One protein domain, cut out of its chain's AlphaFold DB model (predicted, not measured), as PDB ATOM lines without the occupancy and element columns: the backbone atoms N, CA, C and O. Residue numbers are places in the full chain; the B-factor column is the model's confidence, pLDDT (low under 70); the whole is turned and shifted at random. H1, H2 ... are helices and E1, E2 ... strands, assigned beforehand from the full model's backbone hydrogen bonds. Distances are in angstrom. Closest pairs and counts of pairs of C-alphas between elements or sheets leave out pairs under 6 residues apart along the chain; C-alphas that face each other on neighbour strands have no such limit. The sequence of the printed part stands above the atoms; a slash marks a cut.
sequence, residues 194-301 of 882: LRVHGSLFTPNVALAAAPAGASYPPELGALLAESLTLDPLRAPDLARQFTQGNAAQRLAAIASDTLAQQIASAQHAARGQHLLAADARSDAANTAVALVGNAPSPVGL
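What this domain is: This is residues 194 to 301 of the 882 residues of an uncharacterized protein of Pseudomonas sp. HMWF010 (UniProt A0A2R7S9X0). A small three-stranded sheet has H4 and H2 packed over one face; the link from E2 loops far out, its tip, residues 209 to 215, sticking out, and H1 leads back to the sheet. H3 and H5 lie far from the middle, near different ends of H4. The printed part has 108 residues with five named helices and three named strands, in the order E1 E2 H1 H2 H3 H4 H5 E3; by its named elements the class is mostly helix, and the sheet, in the order E2 E1 E3, is antiparallel. It is only just compact, close to loose, with a radius of gyration of the C-alphas of 15.6 A, spanning 49 by 39 by 21 A.

Where its parts are: E1, residues 194 to 196, begins at C-alpha 194 (214.510, 230.884, 188.928); E2 is residues 199 to 201 and E3 289 to 292, 9.7 A, ending at C-alpha 292 (218.251, 229.480, 185.468). H4, residues 258 to 275, is 25.2 A long; H2, 232 to 244, 19.8 A; H1, 219 to 230, 16.1 A. H3 is residues 247 to 253 and H5 280 to 283.

How they stand to each other: Between the antiparallel neighbours E1 and E3, N 195 and O 290 are within hydrogen-bond range at 2.8 A; in the hairpin of E1 and E2, N 201 and O 194 are within hydrogen-bond range at 2.8 A. H4 lies over E3, its height over the sheet 6.4 A, with Ile 263 and Val 289 their closest C-alphas, 6.2 A. H2 and H4 touch, closest at C-alphas 232 and 264, 4.8 A, a steep tilt of 42 degrees, opposite ways. H1 only grazes the sheet with residues 226 to 230. H2 and H3 touch only at the corner, C-alphas 243 and 250 being closest at 5.1 A. H4 and H5 are close but not clearly touching, C-alphas 273 and 281 being closest at 6.2 A. H1 has every O i to N i+4 pair within hydrogen-bond range, H2 7 of 9, H4 12 of 14, H3 1 of 3, with 1 of 4 O i to N i+3 pairs; H5 is too short for such a pair.

The domain as a whole: The farthest C-alphas, 212 and 279, are 50.9 A apart. The printed part has no cut; E2 to H1 is the long link. pLDDT is under 70 at residues 245 to 257, 272 to 288 and 299 to 300.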
ATOM      1  N   LEU A 194     213.681 230.255 187.909       86.81
ATOM      2  CA  LEU A 194     214.510 230.884 188.928       86.81
ATOM      3  C   LEU A 194     214.698 229.924 190.104       86.81
ATOM      4  O   LEU A 194     213.788 229.197 190.496       86.81
ATOM      5  N   ARG A 195     215.908 229.884 190.654       85.00
ATOM      6  CA  ARG A 195     216.259 229.100 191.834       85.00
ATOM      7  C   ARG A 195     216.203 230.015 193.047       85.00
ATOM      8  O   ARG A 195     217.051 230.889 193.179       85.00
ATOM      9  N   VAL A 196     215.228 229.799 193.922       79.44
ATOM     10  CA  VAL A 196     215.034 230.559 195.166       79.44
ATOM     11  C   VAL A 196     215.381 229.642 196.331       79.44
ATOM     12  O   VAL A 196     214.766 228.590 196.501       79.44
ATOM     13  N   HIS A 197     216.411 229.996 197.099       74.62
ATOM     14  CA  HIS A 197     216.947 229.203 198.213       74.62
ATOM     15  C   HIS A 197     217.181 227.722 197.854       74.62
ATOM     16  O   HIS A 197     216.821 226.812 198.597       74.62
ATOM     17  N   GLY A 198     217.737 227.464 196.665       70.19
ATOM     18  CA  GLY A 198     218.013 226.109 196.174       70.19
ATOM     19  C   GLY A 198     216.828 225.391 195.512       70.19
ATOM     20  O   GLY A 198     217.051 224.426 194.786       70.19
ATOM     21  N   SER A 199     215.594 225.883 195.671       77.94
ATOM     22  CA  SER A 199     214.400 225.311 195.032       77.94
ATOM     23  C   SER A 199     214.180 225.901 193.640       77.94
ATOM     24  O   SER A 199     214.190 227.120 193.478       77.94
ATOM     25  N   LEU A 200     213.975 225.046 192.632       83.19
ATOM     26  CA  LEU A 200     213.644 225.481 191.273       83.19
ATOM     27  C   LEU A 200     212.172 225.905 191.203       83.19
ATOM     28  O   LEU A 200     211.287 225.136 191.572       83.19
ATOM     29  N   PHE A 201     211.921 227.110 190.706       84.94
ATOM     30  CA  PHE A 201     210.591 227.657 190.481       84.94
ATOM     31  C   PHE A 201     210.444 228.101 189.029       84.94
ATOM     32  O   PHE A 201     211.219 228.920 188.533       84.94
ATOM     33  N   THR A 202     209.420 227.578 188.368       85.44
ATOM     34  CA  THR A 202     209.020 227.985 187.022       85.44
ATOM     35  C   THR A 202     207.756 228.831 187.152       85.44
ATOM     36  O   THR A 202     206.785 228.342 187.739       85.44
ATOM     37  N   PRO A 203     207.731 230.076 186.643       84.25
ATOM     38  CA  PRO A 203     206.530 230.899 186.670       84.25
ATOM     39  C   PRO A 203     205.369 230.176 185.995       84.25
ATOM     40  O   PRO A 203     205.537 229.554 184.945       84.25
ATOM     41  N   ASN A 204     204.178 230.278 186.580       82.00
ATOM     42  CA  ASN A 204     202.986 229.746 185.945       82.00
ATOM     43  C   ASN A 204     202.570 230.682 184.809       82.00
ATOM     44  O   ASN A 204     202.229 231.847 185.039       82.00
ATOM     45  N   VAL A 205     202.600 230.159 183.588       76.00
ATOM     46  CA  VAL A 205     202.263 230.894 182.379       76.00
ATOM     47  C   VAL A 205     201.254 230.090 181.579       76.00
ATOM     48  O   VAL A 205     201.539 228.975 181.148       76.00
ATOM     49  N   ALA A 206     200.081 230.674 181.354       78.69
ATOM     50  CA  ALA A 206     199.066 230.102 180.486       78.69
ATOM     51  C   ALA A 206     199.012 230.896 179.179       78.69
ATOM     52  O   ALA A 206     198.713 232.092 179.180       78.69
ATOM     53  N   LEU A 207     199.296 230.226 178.062       75.00
ATOM     54  CA  LEU A 207     198.975 230.756 176.741       75.00
ATOM     55  C   LEU A 207     197.462 230.647 176.524       75.00
ATOM     56  O   LEU A 207     196.834 229.679 176.956       75.00
ATOM     57  N   ALA A 208     196.876 231.629 175.839       78.69
ATOM     58  CA  ALA A 208     195.518 231.487 175.328       78.69
ATOM     59  C   ALA A 208     195.436 230.271 174.388       78.69
ATOM     60  O   ALA A 208     196.452 229.823 173.862       78.69
ATOM     61  N   ALA A 209     194.239 229.727 174.157       77.50
ATOM     62  CA  ALA A 209     194.084 228.676 173.157       77.50
ATOM     63  C   ALA A 209     194.500 229.208 171.775       77.50
ATOM     64  O   ALA A 209     194.093 230.306 171.383       77.50
ATOM     65  N   ALA A 210     195.310 228.436 171.045       77.31
ATOM     66  CA  ALA A 210     195.659 228.783 169.674       77.31
ATOM     67  C   ALA A 210     194.382 228.838 168.806       77.31
ATOM     68  O   ALA A 210     193.438 228.081 169.063       77.31
ATOM     69  N   PRO A 211     194.330 229.705 167.777       82.12
ATOM     70  CA  PRO A 211     193.232 229.708 166.817       82.12
ATOM     71  C   PRO A 211     192.999 228.309 166.231       82.12
ATOM     72  O   PRO A 211     193.945 227.542 166.050       82.12
ATOM     73  N   ALA A 212     191.742 227.974 165.923       76.62
ATOM     74  CA  ALA A 212     191.389 226.659 165.393       76.62
ATOM     75  C   ALA A 212     192.228 226.316 164.145       76.62
ATOM     76  O   ALA A 212     192.250 227.074 163.178       76.62
ATOM     77  N   GLY A 213     192.924 225.174 164.184       79.31
ATOM     78  CA  GLY A 213     193.819 224.723 163.112       79.31
ATOM     79  C   GLY A 213     195.278 225.185 163.233       79.31
ATOM     80  O   GLY A 213     196.092 224.794 162.403       79.31
ATOM     81  N   ALA A 214     195.632 225.962 164.261       80.69
ATOM     82  CA  ALA A 214     197.008 226.360 164.553       80.69
ATOM     83  C   ALA A 214     197.523 225.717 165.852       80.69
ATOM     84  O   ALA A 214     196.762 225.435 166.776       80.69
ATOM     85  N   SER A 215     198.838 225.521 165.936       81.56
ATOM     86  CA  SER A 215     199.538 225.179 167.177       81.56
ATOM     87  C   SER A 215     200.650 226.193 167.418       81.56
ATOM     88  O   SER A 215     201.249 226.703 166.469       81.56
ATOM     89  N   TYR A 216     200.895 226.530 168.683       82.31
ATOM     90  CA  TYR A 216     202.044 227.357 169.026       82.31
ATOM     91  C   TYR A 216     203.329 226.525 168.971       82.31
ATOM     92  O   TYR A 216     203.296 225.349 169.343       82.31
ATOM     93  N   PRO A 217     204.464 227.127 168.568       84.19
ATOM     94  CA  PRO A 217     205.766 226.496 168.728       84.19
ATOM     95  C   PRO A 217     206.004 226.093 170.191       84.19
ATOM     96  O   PRO A 217     205.604 226.841 171.094       84.19
ATOM     97  N   PRO A 218     206.668 224.953 170.450       77.38
ATOM     98  CA  PRO A 218     206.914 224.477 171.810       77.38
ATOM     99  C   PRO A 218     207.727 225.475 172.656       77.38
ATOM    100  O   PRO A 218     207.573 225.525 173.874       77.38
ATOM    101  N   GLU A 219     208.532 226.331 172.025       85.00
ATOM    102  CA  GLU A 219     209.352 227.357 172.674       85.00
ATOM    103  C   GLU A 219     208.554 228.591 173.121       85.00
ATOM    104  O   GLU A 219     209.032 229.351 173.963       85.00
ATOM    105  N   LEU A 220     207.338 228.815 172.602       83.62
ATOM    106  CA  LEU A 220     206.573 230.032 172.894       83.62
ATOM    107  C   LEU A 220     206.222 230.147 174.385       83.62
ATOM    108  O   LEU A 220     206.300 231.232 174.960       83.62
ATOM    109  N   GLY A 221     205.881 229.025 175.025       80.81
ATOM    110  CA  GLY A 221     205.623 228.985 176.466       80.81
ATOM    111  C   GLY A 221     206.869 229.336 177.285       80.81
ATOM    112  O   GLY A 221     206.782 230.104 178.242       80.81
ATOM    113  N   ALA A 222     208.038 228.844 176.864       83.00
ATOM    114  CA  ALA A 222     209.315 229.137 177.510       83.00
ATOM    115  C   ALA A 222     209.749 230.601 177.320       83.00
ATOM    116  O   ALA A 222     210.250 231.206 178.264       83.00
ATOM    117  N   LEU A 223     209.499 231.201 176.150       86.44
ATOM    118  CA  LEU A 223     209.743 232.626 175.892       86.44
ATOM    119  C   LEU A 223     208.821 233.532 176.717       86.44
ATOM    120  O   LEU A 223     209.248 234.569 177.226       86.44
ATOM    121  N   LEU A 224     207.558 233.138 176.892       85.56
ATOM    122  CA  LEU A 224     206.630 233.893 177.728       85.56
ATOM    123  C   LEU A 224     207.021 233.791 179.213       85.56
ATOM    124  O   LEU A 224     207.049 234.816 179.897       85.56
ATOM    125  N   ALA A 225     207.422 232.605 179.685       86.12
ATOM    126  CA  ALA A 225     208.010 232.423 181.017       86.12
ATOM    127  C   ALA A 225     209.295 233.238 181.202       86.12
ATOM    128  O   ALA A 225     209.486 233.843 182.255       86.12
ATOM    129  N   GLU A 226     210.133 233.320 180.172       88.50
ATOM    130  CA  GLU A 226     211.339 234.143 180.175       88.50
ATOM    131  C   GLU A 226     211.034 235.638 180.300       88.50
ATOM    132  O   GLU A 226     211.656 236.314 181.118       88.50
ATOM    133  N   SER A 227     210.042 236.159 179.572       85.25
ATOM    134  CA  SER A 227     209.693 237.582 179.676       85.25
ATOM    135  C   SER A 227     209.226 237.974 181.084       85.25
ATOM    136  O   SER A 227     209.615 239.026 181.582       85.25
ATOM    137  N   LEU A 228     208.477 237.099 181.766       85.44
ATOM    138  CA  LEU A 228     208.078 237.295 183.163       85.44
ATOM    139  C   LEU A 228     209.255 237.131 184.129       85.44
ATOM    140  O   LEU A 228     209.406 237.927 185.052       85.44
ATOM    141  N   THR A 229     210.101 236.122 183.907       88.19
ATOM    142  CA  THR A 229     211.270 235.826 184.751       88.19
ATOM    143  C   THR A 229     212.309 236.943 184.701       88.19
ATOM    144  O   THR A 229     212.973 237.202 185.701       88.19
ATOM    145  N   LEU A 230     212.443 237.635 183.569       87.38
ATOM    146  CA  LEU A 230     213.436 238.689 183.365       87.38
ATOM    147  C   LEU A 230     212.929 240.108 183.664       87.38
ATOM    148  O   LEU A 230     213.742 241.037 183.660       87.38
ATOM    149  N   ASP A 231     211.630 240.315 183.900       86.25
ATOM    150  CA  ASP A 231     211.031 241.634 184.156       86.25
ATOM    151  C   ASP A 231     211.036 242.005 185.659       86.25
ATOM    152  O   ASP A 231     210.281 241.408 186.435       86.25
ATOM    153  N   PRO A 232     211.823 243.020 186.087       83.88
ATOM    154  CA  PRO A 232     211.834 243.513 187.463       83.88
ATOM    155  C   PRO A 232     210.463 243.955 187.978       83.88
ATOM    156  O   PRO A 232     210.186 243.822 189.169       83.88
ATOM    157  N   LEU A 233     209.575 244.436 187.098       84.88
ATOM    158  CA  LEU A 233     208.226 244.858 187.486       84.88
ATOM    159  C   LEU A 233     207.343 243.675 187.905       84.88
ATOM    160  O   LEU A 233     206.345 243.867 188.599       84.88
ATOM    161  N   ARG A 234     207.715 242.445 187.526       88.19
ATOM    162  CA  ARG A 234     207.007 241.203 187.874       88.19
ATOM    163  C   ARG A 234     207.562 240.507 189.112       88.19
ATOM    164  O   ARG A 234     206.981 239.513 189.545       88.19
ATOM    165  N   ALA A 235     208.619 241.030 189.736       85.81
ATOM    166  CA  ALA A 235     209.197 240.446 190.947       85.81
ATOM    167  C   ALA A 235     208.176 240.203 192.087       85.81
ATOM    168  O   ALA A 235     208.221 239.123 192.687       85.81
ATOM    169  N   PRO A 236     207.211 241.111 192.370       85.06
ATOM    170  CA  PRO A 236     206.181 240.860 193.384       85.06
ATOM    171  C   PRO A 236     205.230 239.710 193.022       85.06
ATOM    172  O   PRO A 236     204.830 238.937 193.895       85.06
ATOM    173  N   ASP A 237     204.884 239.567 191.738       84.50
ATOM    174  CA  ASP A 237     204.019 238.489 191.245       84.50
ATOM    175  C   ASP A 237     204.729 237.130 191.349       84.50
ATOM    176  O   ASP A 237     204.136 236.153 191.810       84.50
ATOM    177  N   LEU A 238     206.016 237.076 190.991       86.19
ATOM    178  CA  LEU A 238     206.850 235.875 191.106       86.19
ATOM    179  C   LEU A 238     207.023 235.440 192.569       86.19
ATOM    180  O   LEU A 238     206.848 234.262 192.885       86.19
ATOM    181  N   ALA A 239     207.278 236.388 193.479       82.56
ATOM    182  CA  ALA A 239     207.337 236.118 194.918       82.56
ATOM    183  C   ALA A 239     206.004 235.550 195.449       82.56
ATOM    184  O   ALA A 239     205.983 234.607 196.246       82.56
ATOM    185  N   ARG A 240     204.870 236.082 194.973       80.38
ATOM    186  CA  ARG A 240     203.535 235.588 195.338       80.38
ATOM    187  C   ARG A 240     203.281 234.174 194.810       80.38
ATOM    188  O   ARG A 240     202.773 233.343 195.554       80.38
ATOM    189  N   GLN A 241     203.638 233.876 193.562       83.81
ATOM    190  CA  GLN A 241     203.449 232.537 192.992       83.81
ATOM    191  C   GLN A 241     204.310 231.479 193.697       83.81
ATOM    192  O   GLN A 241     203.812 230.399 194.011       83.81
ATOM    193  N   PHE A 242     205.566 231.799 194.022       79.19
ATOM    194  CA  PHE A 242     206.455 230.893 194.756       79.19
ATOM    195  C   PHE A 242     205.880 230.493 196.128       79.19
ATOM    196  O   PHE A 242     205.946 229.334 196.532       79.19
ATOM    197  N   THR A 243     205.242 231.432 196.832       74.12
ATOM    198  CA  THR A 243     204.691 231.207 198.182       74.12
ATOM    199  C   THR A 243     203.330 230.495 198.202       74.12
ATOM    200  O   THR A 243     202.921 229.954 199.236       74.12
ATOM    201  N   GLN A 244     202.616 230.429 197.074       70.88
ATOM    202  CA  GLN A 244     201.309 229.767 196.991       70.88
ATOM    203  C   GLN A 244     201.399 228.233 197.110       70.88
ATOM    204  O   GLN A 244     200.489 227.629 197.680       70.88
ATOM    205  N   GLY A 245     202.499 227.605 196.674       62.16
ATOM    206  CA  GLY A 245     202.624 226.143 196.562       62.16
ATOM    207  C   GLY A 245     202.984 225.360 197.834       62.16
ATOM    208  O   GLY A 245     202.884 224.136 197.815       62.16
ATOM    209  N   ASN A 246     203.398 226.000 198.938       61.06
ATOM    210  CA  ASN A 246     203.893 225.270 200.116       61.06
ATOM    211  C   ASN A 246     203.630 226.018 201.441       61.06
ATOM    212  O   ASN A 246     204.129 227.124 201.657       61.06
ATOM    213  N   ALA A 247     202.843 225.428 202.350       55.81
ATOM    214  CA  ALA A 247     202.361 226.101 203.566       55.81
ATOM    215  C   ALA A 247     203.478 226.455 204.574       55.81
ATOM    216  O   ALA A 247     203.373 227.467 205.264       55.81
ATOM    217  N   ALA A 248     204.573 225.685 204.612       57.28
ATOM    218  CA  ALA A 248     205.721 225.934 205.493       57.28
ATOM    219  C   ALA A 248     206.627 227.086 205.011       57.28
ATOM    220  O   ALA A 248     207.189 227.816 205.823       57.28
ATOM    221  N   GLN A 249     206.729 227.304 203.692       56.44
ATOM    222  CA  GLN A 249     207.501 228.410 203.099       56.44
ATOM    223  C   GLN A 249     206.724 229.733 203.116       56.44
ATOM    224  O   GLN A 249     207.320 230.808 203.171       56.44
ATOM    225  N   ARG A 250     205.388 229.654 203.149       54.06
ATOM    226  CA  ARG A 250     204.489 230.802 203.305       54.06
ATOM    227  C   ARG A 250     204.786 231.579 204.598       54.06
ATOM    228  O   ARG A 250     204.821 232.800 204.564       54.06
ATOM    229  N   LEU A 251     205.089 230.891 205.706       50.78
ATOM    230  CA  LEU A 251     205.347 231.520 207.011       50.78
ATOM    231  C   LEU A 251     206.720 232.219 207.111       50.78
ATOM    232  O   LEU A 251     206.846 233.197 207.838       50.78
ATOM    233  N   ALA A 252     207.725 231.760 206.356       54.28
ATOM    234  CA  ALA A 252     209.052 232.386 206.296       54.28
ATOM    235  C   ALA A 252     209.122 233.551 205.286       54.28
ATOM    236  O   ALA A 252     209.852 234.512 205.503       54.28
ATOM    237  N   ALA A 253     208.335 233.496 204.203       51.12
ATOM    238  CA  ALA A 253     208.297 234.531 203.167       51.12
ATOM    239  C   ALA A 253     207.350 235.704 203.491       51.12
ATOM    240  O   ALA A 253     207.634 236.836 203.105       51.12
ATOM    241  N   ILE A 254     206.256 235.463 204.232       49.06
ATOM    242  CA  ILE A 254     205.300 236.503 204.675       49.06
ATOM    243  C   ILE A 254     205.940 237.504 205.659       49.06
ATOM    244  O   ILE A 254     205.428 238.606 205.829       49.06
ATOM    245  N   ALA A 255     207.090 237.181 206.253       49.50
ATOM    246  CA  ALA A 255     207.799 238.073 207.165       49.50
ATOM    247  C   ALA A 255     208.691 239.132 206.476       49.50
ATOM    248  O   ALA A 255     209.411 239.837 207.181       49.50
ATOM    249  N   SER A 256     208.705 239.274 205.138       49.78
ATOM    250  CA  SER A 256     209.631 240.229 204.518       49.78
ATOM    251  C   SER A 256     209.195 240.818 203.166       49.78
ATOM    252  O   SER A 256     209.003 240.102 202.186       49.78
ATOM    253  N   ASP A 257     209.254 242.146 203.065       54.97
ATOM    254  CA  ASP A 257     209.424 242.900 201.810       54.97
ATOM    255  C   ASP A 257     210.740 242.539 201.064       54.97
ATOM    256  O   ASP A 257     211.083 243.152 200.055       54.97
ATOM    257  N   THR A 258     211.490 241.524 201.520       70.44
ATOM    258  CA  THR A 258     212.847 241.205 201.051       70.44
ATOM    259  C   THR A 258     212.898 240.213 199.889       70.44
ATOM    260  O   THR A 258     213.805 240.326 199.072       70.44
ATOM    261  N   LEU A 259     211.938 239.288 199.719       76.31
ATOM    262  CA  LEU A 259     212.003 238.303 198.620       76.31
ATOM    263  C   LEU A 259     211.742 238.942 197.246       76.31
ATOM    264  O   LEU A 259     212.474 238.686 196.293       76.31
ATOM    265  N   ALA A 260     210.733 239.810 197.138       79.75
ATOM    266  CA  ALA A 260     210.478 240.557 195.904       79.75
ATOM    267  C   ALA A 260     211.667 241.472 195.557       79.75
ATOM    268  O   ALA A 260     212.052 241.560 194.394       79.75
ATOM    269  N   GLN A 261     212.305 242.083 196.563       77.38
ATOM    270  CA  GLN A 261     213.534 242.864 196.388       77.38
ATOM    271  C   GLN A 261     214.728 241.997 195.964       77.38
ATOM    272  O   GLN A 261     215.513 242.424 195.121       77.38
ATOM    273  N   GLN A 262     214.870 240.778 196.492       78.75
ATOM    274  CA  GLN A 262     215.915 239.825 196.096       78.75
ATOM    275  C   GLN A 262     215.726 239.335 194.654       78.75
ATOM    276  O   GLN A 262     216.698 239.298 193.900       78.75
ATOM    277  N   ILE A 263     214.487 239.024 194.248       82.69
ATOM    278  CA  ILE A 263     214.145 238.669 192.862       82.69
ATOM    279  C   ILE A 263     214.422 239.855 191.930       82.69
ATOM    280  O   ILE A 263     215.148 239.692 190.951       82.69
ATOM    281  N   ALA A 264     213.942 241.057 192.272       82.31
ATOM    282  CA  ALA A 264     214.213 242.269 191.498       82.31
ATOM    283  C   ALA A 264     215.719 242.548 191.389       82.31
ATOM    284  O   ALA A 264     216.211 242.872 190.312       82.31
ATOM    285  N   SER A 265     216.480 242.360 192.473       78.44
ATOM    286  CA  SER A 265     217.939 242.522 192.478       78.44
ATOM    287  C   SER A 265     218.627 241.514 191.553       78.44
ATOM    288  O   SER A 265     219.511 241.907 190.797       78.44
ATOM    289  N   ALA A 266     218.203 240.245 191.541       79.44
ATOM    290  CA  ALA A 266     218.732 239.233 190.621       79.44
ATOM    291  C   ALA A 266     218.398 239.557 189.150       79.44
ATOM    292  O   ALA A 266     219.251 239.428 188.271       79.44
ATOM    293  N   GLN A 267     217.186 240.050 188.882       84.25
ATOM    294  CA  GLN A 267     216.762 240.497 187.552       84.25
ATOM    295  C   GLN A 267     217.533 241.748 187.094       84.25
ATOM    296  O   GLN A 267     217.962 241.821 185.944       84.25
ATOM    297  N   HIS A 268     217.767 242.718 187.981       78.19
ATOM    298  CA  HIS A 268     218.598 243.891 187.698       78.19
ATOM    299  C   HIS A 268     220.073 243.520 187.495       78.19
ATOM    300  O   HIS A 268     220.704 244.038 186.573       78.19
ATOM    301  N   ALA A 269     220.611 242.590 188.288       73.81
ATOM    302  CA  ALA A 269     221.968 242.078 188.114       73.81
ATOM    303  C   ALA A 269     222.143 241.432 186.731       73.81
ATOM    304  O   ALA A 269     223.100 241.751 186.031       73.81
ATOM    305  N   ALA A 270     221.178 240.629 186.272       74.12
ATOM    306  CA  ALA A 270     221.193 240.045 184.928       74.12
ATOM    307  C   ALA A 270     221.198 241.097 183.800       74.12
ATOM    308  O   ALA A 270     221.811 240.888 182.755       74.12
ATOM    309  N   ARG A 271     220.579 242.264 184.025       73.94
ATOM    310  CA  ARG A 271     220.601 243.410 183.094       73.94
ATOM    311  C   ARG A 271     221.946 244.157 183.100       73.94
ATOM    312  O   ARG A 271     222.325 244.742 182.089       73.94
ATOM    313  N   GLY A 272     222.691 244.121 184.211       58.75
ATOM    314  CA  GLY A 272     223.964 244.833 184.413       58.75
ATOM    315  C   GLY A 272     225.242 243.990 184.286       58.75
ATOM    316  O   GLY A 272     226.326 244.556 184.177       58.75
ATOM    317  N   GLN A 273     225.152 242.657 184.250       57.34
ATOM    318  CA  GLN A 273     226.306 241.736 184.235       57.34
ATOM    319  C   GLN A 273     227.287 241.950 183.070       57.34
ATOM    320  O   GLN A 273     228.477 241.657 183.193       57.34
ATOM    321  N   HIS A 274     226.821 242.500 181.948       53.12
ATOM    322  CA  HIS A 274     227.668 242.824 180.798       53.12
ATOM    323  C   HIS A 274     228.578 244.050 181.022       53.12
ATOM    324  O   HIS A 274     229.536 244.228 180.276       53.12
ATOM    325  N   LEU A 275     228.292 244.882 182.032       49.41
ATOM    326  CA  LEU A 275     229.105 246.040 182.430       49.41
ATOM    327  C   LEU A 275     230.208 245.670 183.437       49.41
ATOM    328  O   LEU A 275     231.059 246.502 183.738       49.41
ATOM    329  N   LEU A 276     230.191 244.441 183.963       44.88
ATOM    330  CA  LEU A 276     231.152 243.939 184.942       44.88
ATOM    331  C   LEU A 276     232.266 243.141 184.245       44.88
ATOM    332  O   LEU A 276     232.009 242.396 183.286       44.88
ATOM    333  N   ALA A 277     233.500 243.287 184.744       43.53
ATOM    334  CA  ALA A 277     234.641 242.454 184.359       43.53
ATOM    335  C   ALA A 277     234.317 240.965 184.583       43.53
ATOM    336  O   ALA A 277     233.523 240.643 185.469       43.53
ATOM    337  N   ALA A 278     234.900 240.068 183.780       45.59
ATOM    338  CA  ALA A 278     234.579 238.633 183.794       45.59
ATOM    339  C   ALA A 278     234.643 238.024 185.208       45.59
ATOM    340  O   ALA A 278     233.761 237.258 185.590       45.59
ATOM    341  N   ASP A 279     235.613 238.465 185.998       39.22
ATOM    342  CA  ASP A 279     235.910 237.973 187.342       39.22
ATOM    343  C   ASP A 279     234.824 238.417 188.348       39.22
ATOM    344  O   ASP A 279     234.314 237.619 189.135       39.22
ATOM    345  N   ALA A 280     234.333 239.655 188.210       43.16
ATOM    346  CA  ALA A 280     233.262 240.234 189.029       43.16
ATOM    347  C   ALA A 280     231.857 239.682 188.704       43.16
ATOM    348  O   ALA A 280     230.912 239.903 189.464       43.16
ATOM    349  N   ARG A 281     231.692 238.949 187.589       49.00
ATOM    350  CA  ARG A 281     230.429 238.255 187.263       49.00
ATOM    351  C   ARG A 281     230.174 237.058 188.180       49.00
ATOM    352  O   ARG A 281     229.018 236.667 188.328       49.00
ATOM    353  N   SER A 282     231.226 236.495 188.780       44.81
ATOM    354  CA  SER A 282     231.142 235.337 189.676       44.81
ATOM    355  C   SER A 282     230.854 235.713 191.139       44.81
ATOM    356  O   SER A 282     230.132 234.984 191.816       44.81
ATOM    357  N   ASP A 283     231.294 236.897 191.582       42.53
ATOM    358  CA  ASP A 283     231.161 237.361 192.975       42.53
ATOM    359  C   ASP A 283     229.836 238.090 193.283       42.53
ATOM    360  O   ASP A 283     229.450 238.226 194.442       42.53
ATOM    361  N   ALA A 284     229.097 238.545 192.263       45.56
ATOM    362  CA  ALA A 284     227.834 239.277 192.431       45.56
ATOM    363  C   ALA A 284     226.583 238.376 192.552       45.56
ATOM    364  O   ALA A 284     225.453 238.875 192.567       45.56
ATOM    365  N   ALA A 285     226.747 237.050 192.608       49.44
ATOM    366  CA  ALA A 285     225.629 236.124 192.744       49.44
ATOM    367  C   ALA A 285     225.054 236.194 194.167       49.44
ATOM    368  O   ALA A 285     225.575 235.595 195.104       49.44
ATOM    369  N   ASN A 286     223.939 236.910 194.324       52.00
ATOM    370  CA  ASN A 286     223.110 236.812 195.518       52.00
ATOM    371  C   ASN A 286     222.705 235.335 195.703       52.00
ATOM    372  O   ASN A 286     221.896 234.810 194.940       52.00
ATOM    373  N   THR A 287     223.284 234.637 196.684       55.16
ATOM    374  CA  THR A 287     223.133 233.177 196.876       55.16
ATOM    375  C   THR A 287     221.693 232.740 197.171       55.16
ATOM    376  O   THR A 287     221.384 231.550 197.113       55.16
ATOM    377  N   ALA A 288     220.796 233.690 197.451       66.69
ATOM    378  CA  ALA A 288     219.380 233.442 197.692       66.69
ATOM    379  C   ALA A 288     218.546 233.245 196.411       66.69
ATOM    380  O   ALA A 288     217.635 232.419 196.429       66.69
ATOM    381  N   VAL A 289     218.825 233.968 195.316       74.62
ATOM    382  CA  VAL A 289     218.015 233.921 194.081       74.62
ATOM    383  C   VAL A 289     218.910 233.944 192.843       74.62
ATOM    384  O   VAL A 289     219.612 234.922 192.604       74.62
ATOM    385  N   ALA A 290     218.837 232.893 192.025       81.44
ATOM    386  CA  ALA A 290     219.582 232.781 190.772       81.44
ATOM    387  C   ALA A 290     218.650 232.508 189.585       81.44
ATOM    388  O   ALA A 290     217.764 231.660 189.665       81.44
ATOM    389  N   LEU A 291     218.862 233.200 188.468       84.88
ATOM    390  CA  LEU A 291     218.175 232.912 187.210       84.88
ATOM    391  C   LEU A 291     218.733 231.625 186.591       84.88
ATOM    392  O   LEU A 291     219.943 231.405 186.610       84.88
ATOM    393  N   VAL A 292     217.863 230.770 186.050       84.50
ATOM    394  CA  VAL A 292     218.251 229.480 185.468       84.50
ATOM    395  C   VAL A 292     218.055 229.530 183.957       84.50
ATOM    396  O   VAL A 292     216.928 229.575 183.474       84.50
ATOM    397  N   GLY A 293     219.169 229.527 183.226       83.06
ATOM    398  CA  GLY A 293     219.228 229.642 181.769       83.06
ATOM    399  C   GLY A 293     220.294 230.647 181.329       83.06
ATOM    400  O   GLY A 293     220.984 231.240 182.157       83.06
ATOM    401  N   ASN A 294     220.410 230.855 180.020       80.88
ATOM    402  CA  ASN A 294     221.295 231.853 179.430       80.88
ATOM    403  C   ASN A 294     220.495 233.117 179.116       80.88
ATOM    404  O   ASN A 294     219.572 233.090 178.298       80.88
ATOM    405  N   ALA A 295     220.862 234.234 179.743       76.62
ATOM    406  CA  ALA A 295     220.231 235.524 179.493       76.62
ATOM    407  C   ALA A 295     220.286 235.907 177.994       76.62
ATOM    408  O   ALA A 295     221.279 235.605 177.322       76.62
ATOM    409  N   PRO A 296     219.244 236.559 177.438       78.56
ATOM    410  CA  PRO A 296     219.305 237.120 176.093       78.56
ATOM    411  C   PRO A 296     220.414 238.166 175.952       78.56
ATOM    412  O   PRO A 296     220.968 238.657 176.935       78.56
ATOM    413  N   SER A 297     220.705 238.535 174.701       74.62
ATOM    414  CA  SER A 297     221.662 239.601 174.391       74.62
ATOM    415  C   SER A 297     221.391 240.846 175.251       74.62
ATOM    416  O   SER A 297     220.228 241.261 175.348       74.62
ATOM    417  N   PRO A 298     222.430 241.493 175.815       70.31
ATOM    418  CA  PRO A 298     222.281 242.718 176.603       70.31
ATOM    419  C   PRO A 298     221.490 243.834 175.904       70.31
ATOM    420  O   PRO A 298     220.892 244.675 176.570       70.31
ATOM    421  N   VAL A 299     221.422 243.819 174.566       68.00
ATOM    422  CA  VAL A 299     220.581 244.729 173.768       68.00
ATOM    423  C   VAL A 299     219.092 244.599 174.132       68.00
ATOM    424  O   VAL A 299     218.401 245.608 174.246       68.00
ATOM    425  N   GLY A 300     218.600 243.374 174.356       68.69
ATOM    426  CA  GLY A 300     217.205 243.082 174.719       68.69
ATOM    427  C   GLY A 300     216.921 243.091 176.226       68.69
ATOM    428  O   GLY A 300     215.766 243.006 176.631       68.69
ATOM    429  N   LEU A 301     217.961 243.210 177.058       72.94
ATOM    430  CA  LEU A 301     217.914 243.134 178.524       72.94
ATOM    431  C   LEU A 301     218.360 244.451 179.183       72.94
ATOM    432  O   LEU A 301     219.013 244.463 180.221       72.94
TER     433      LEU A 301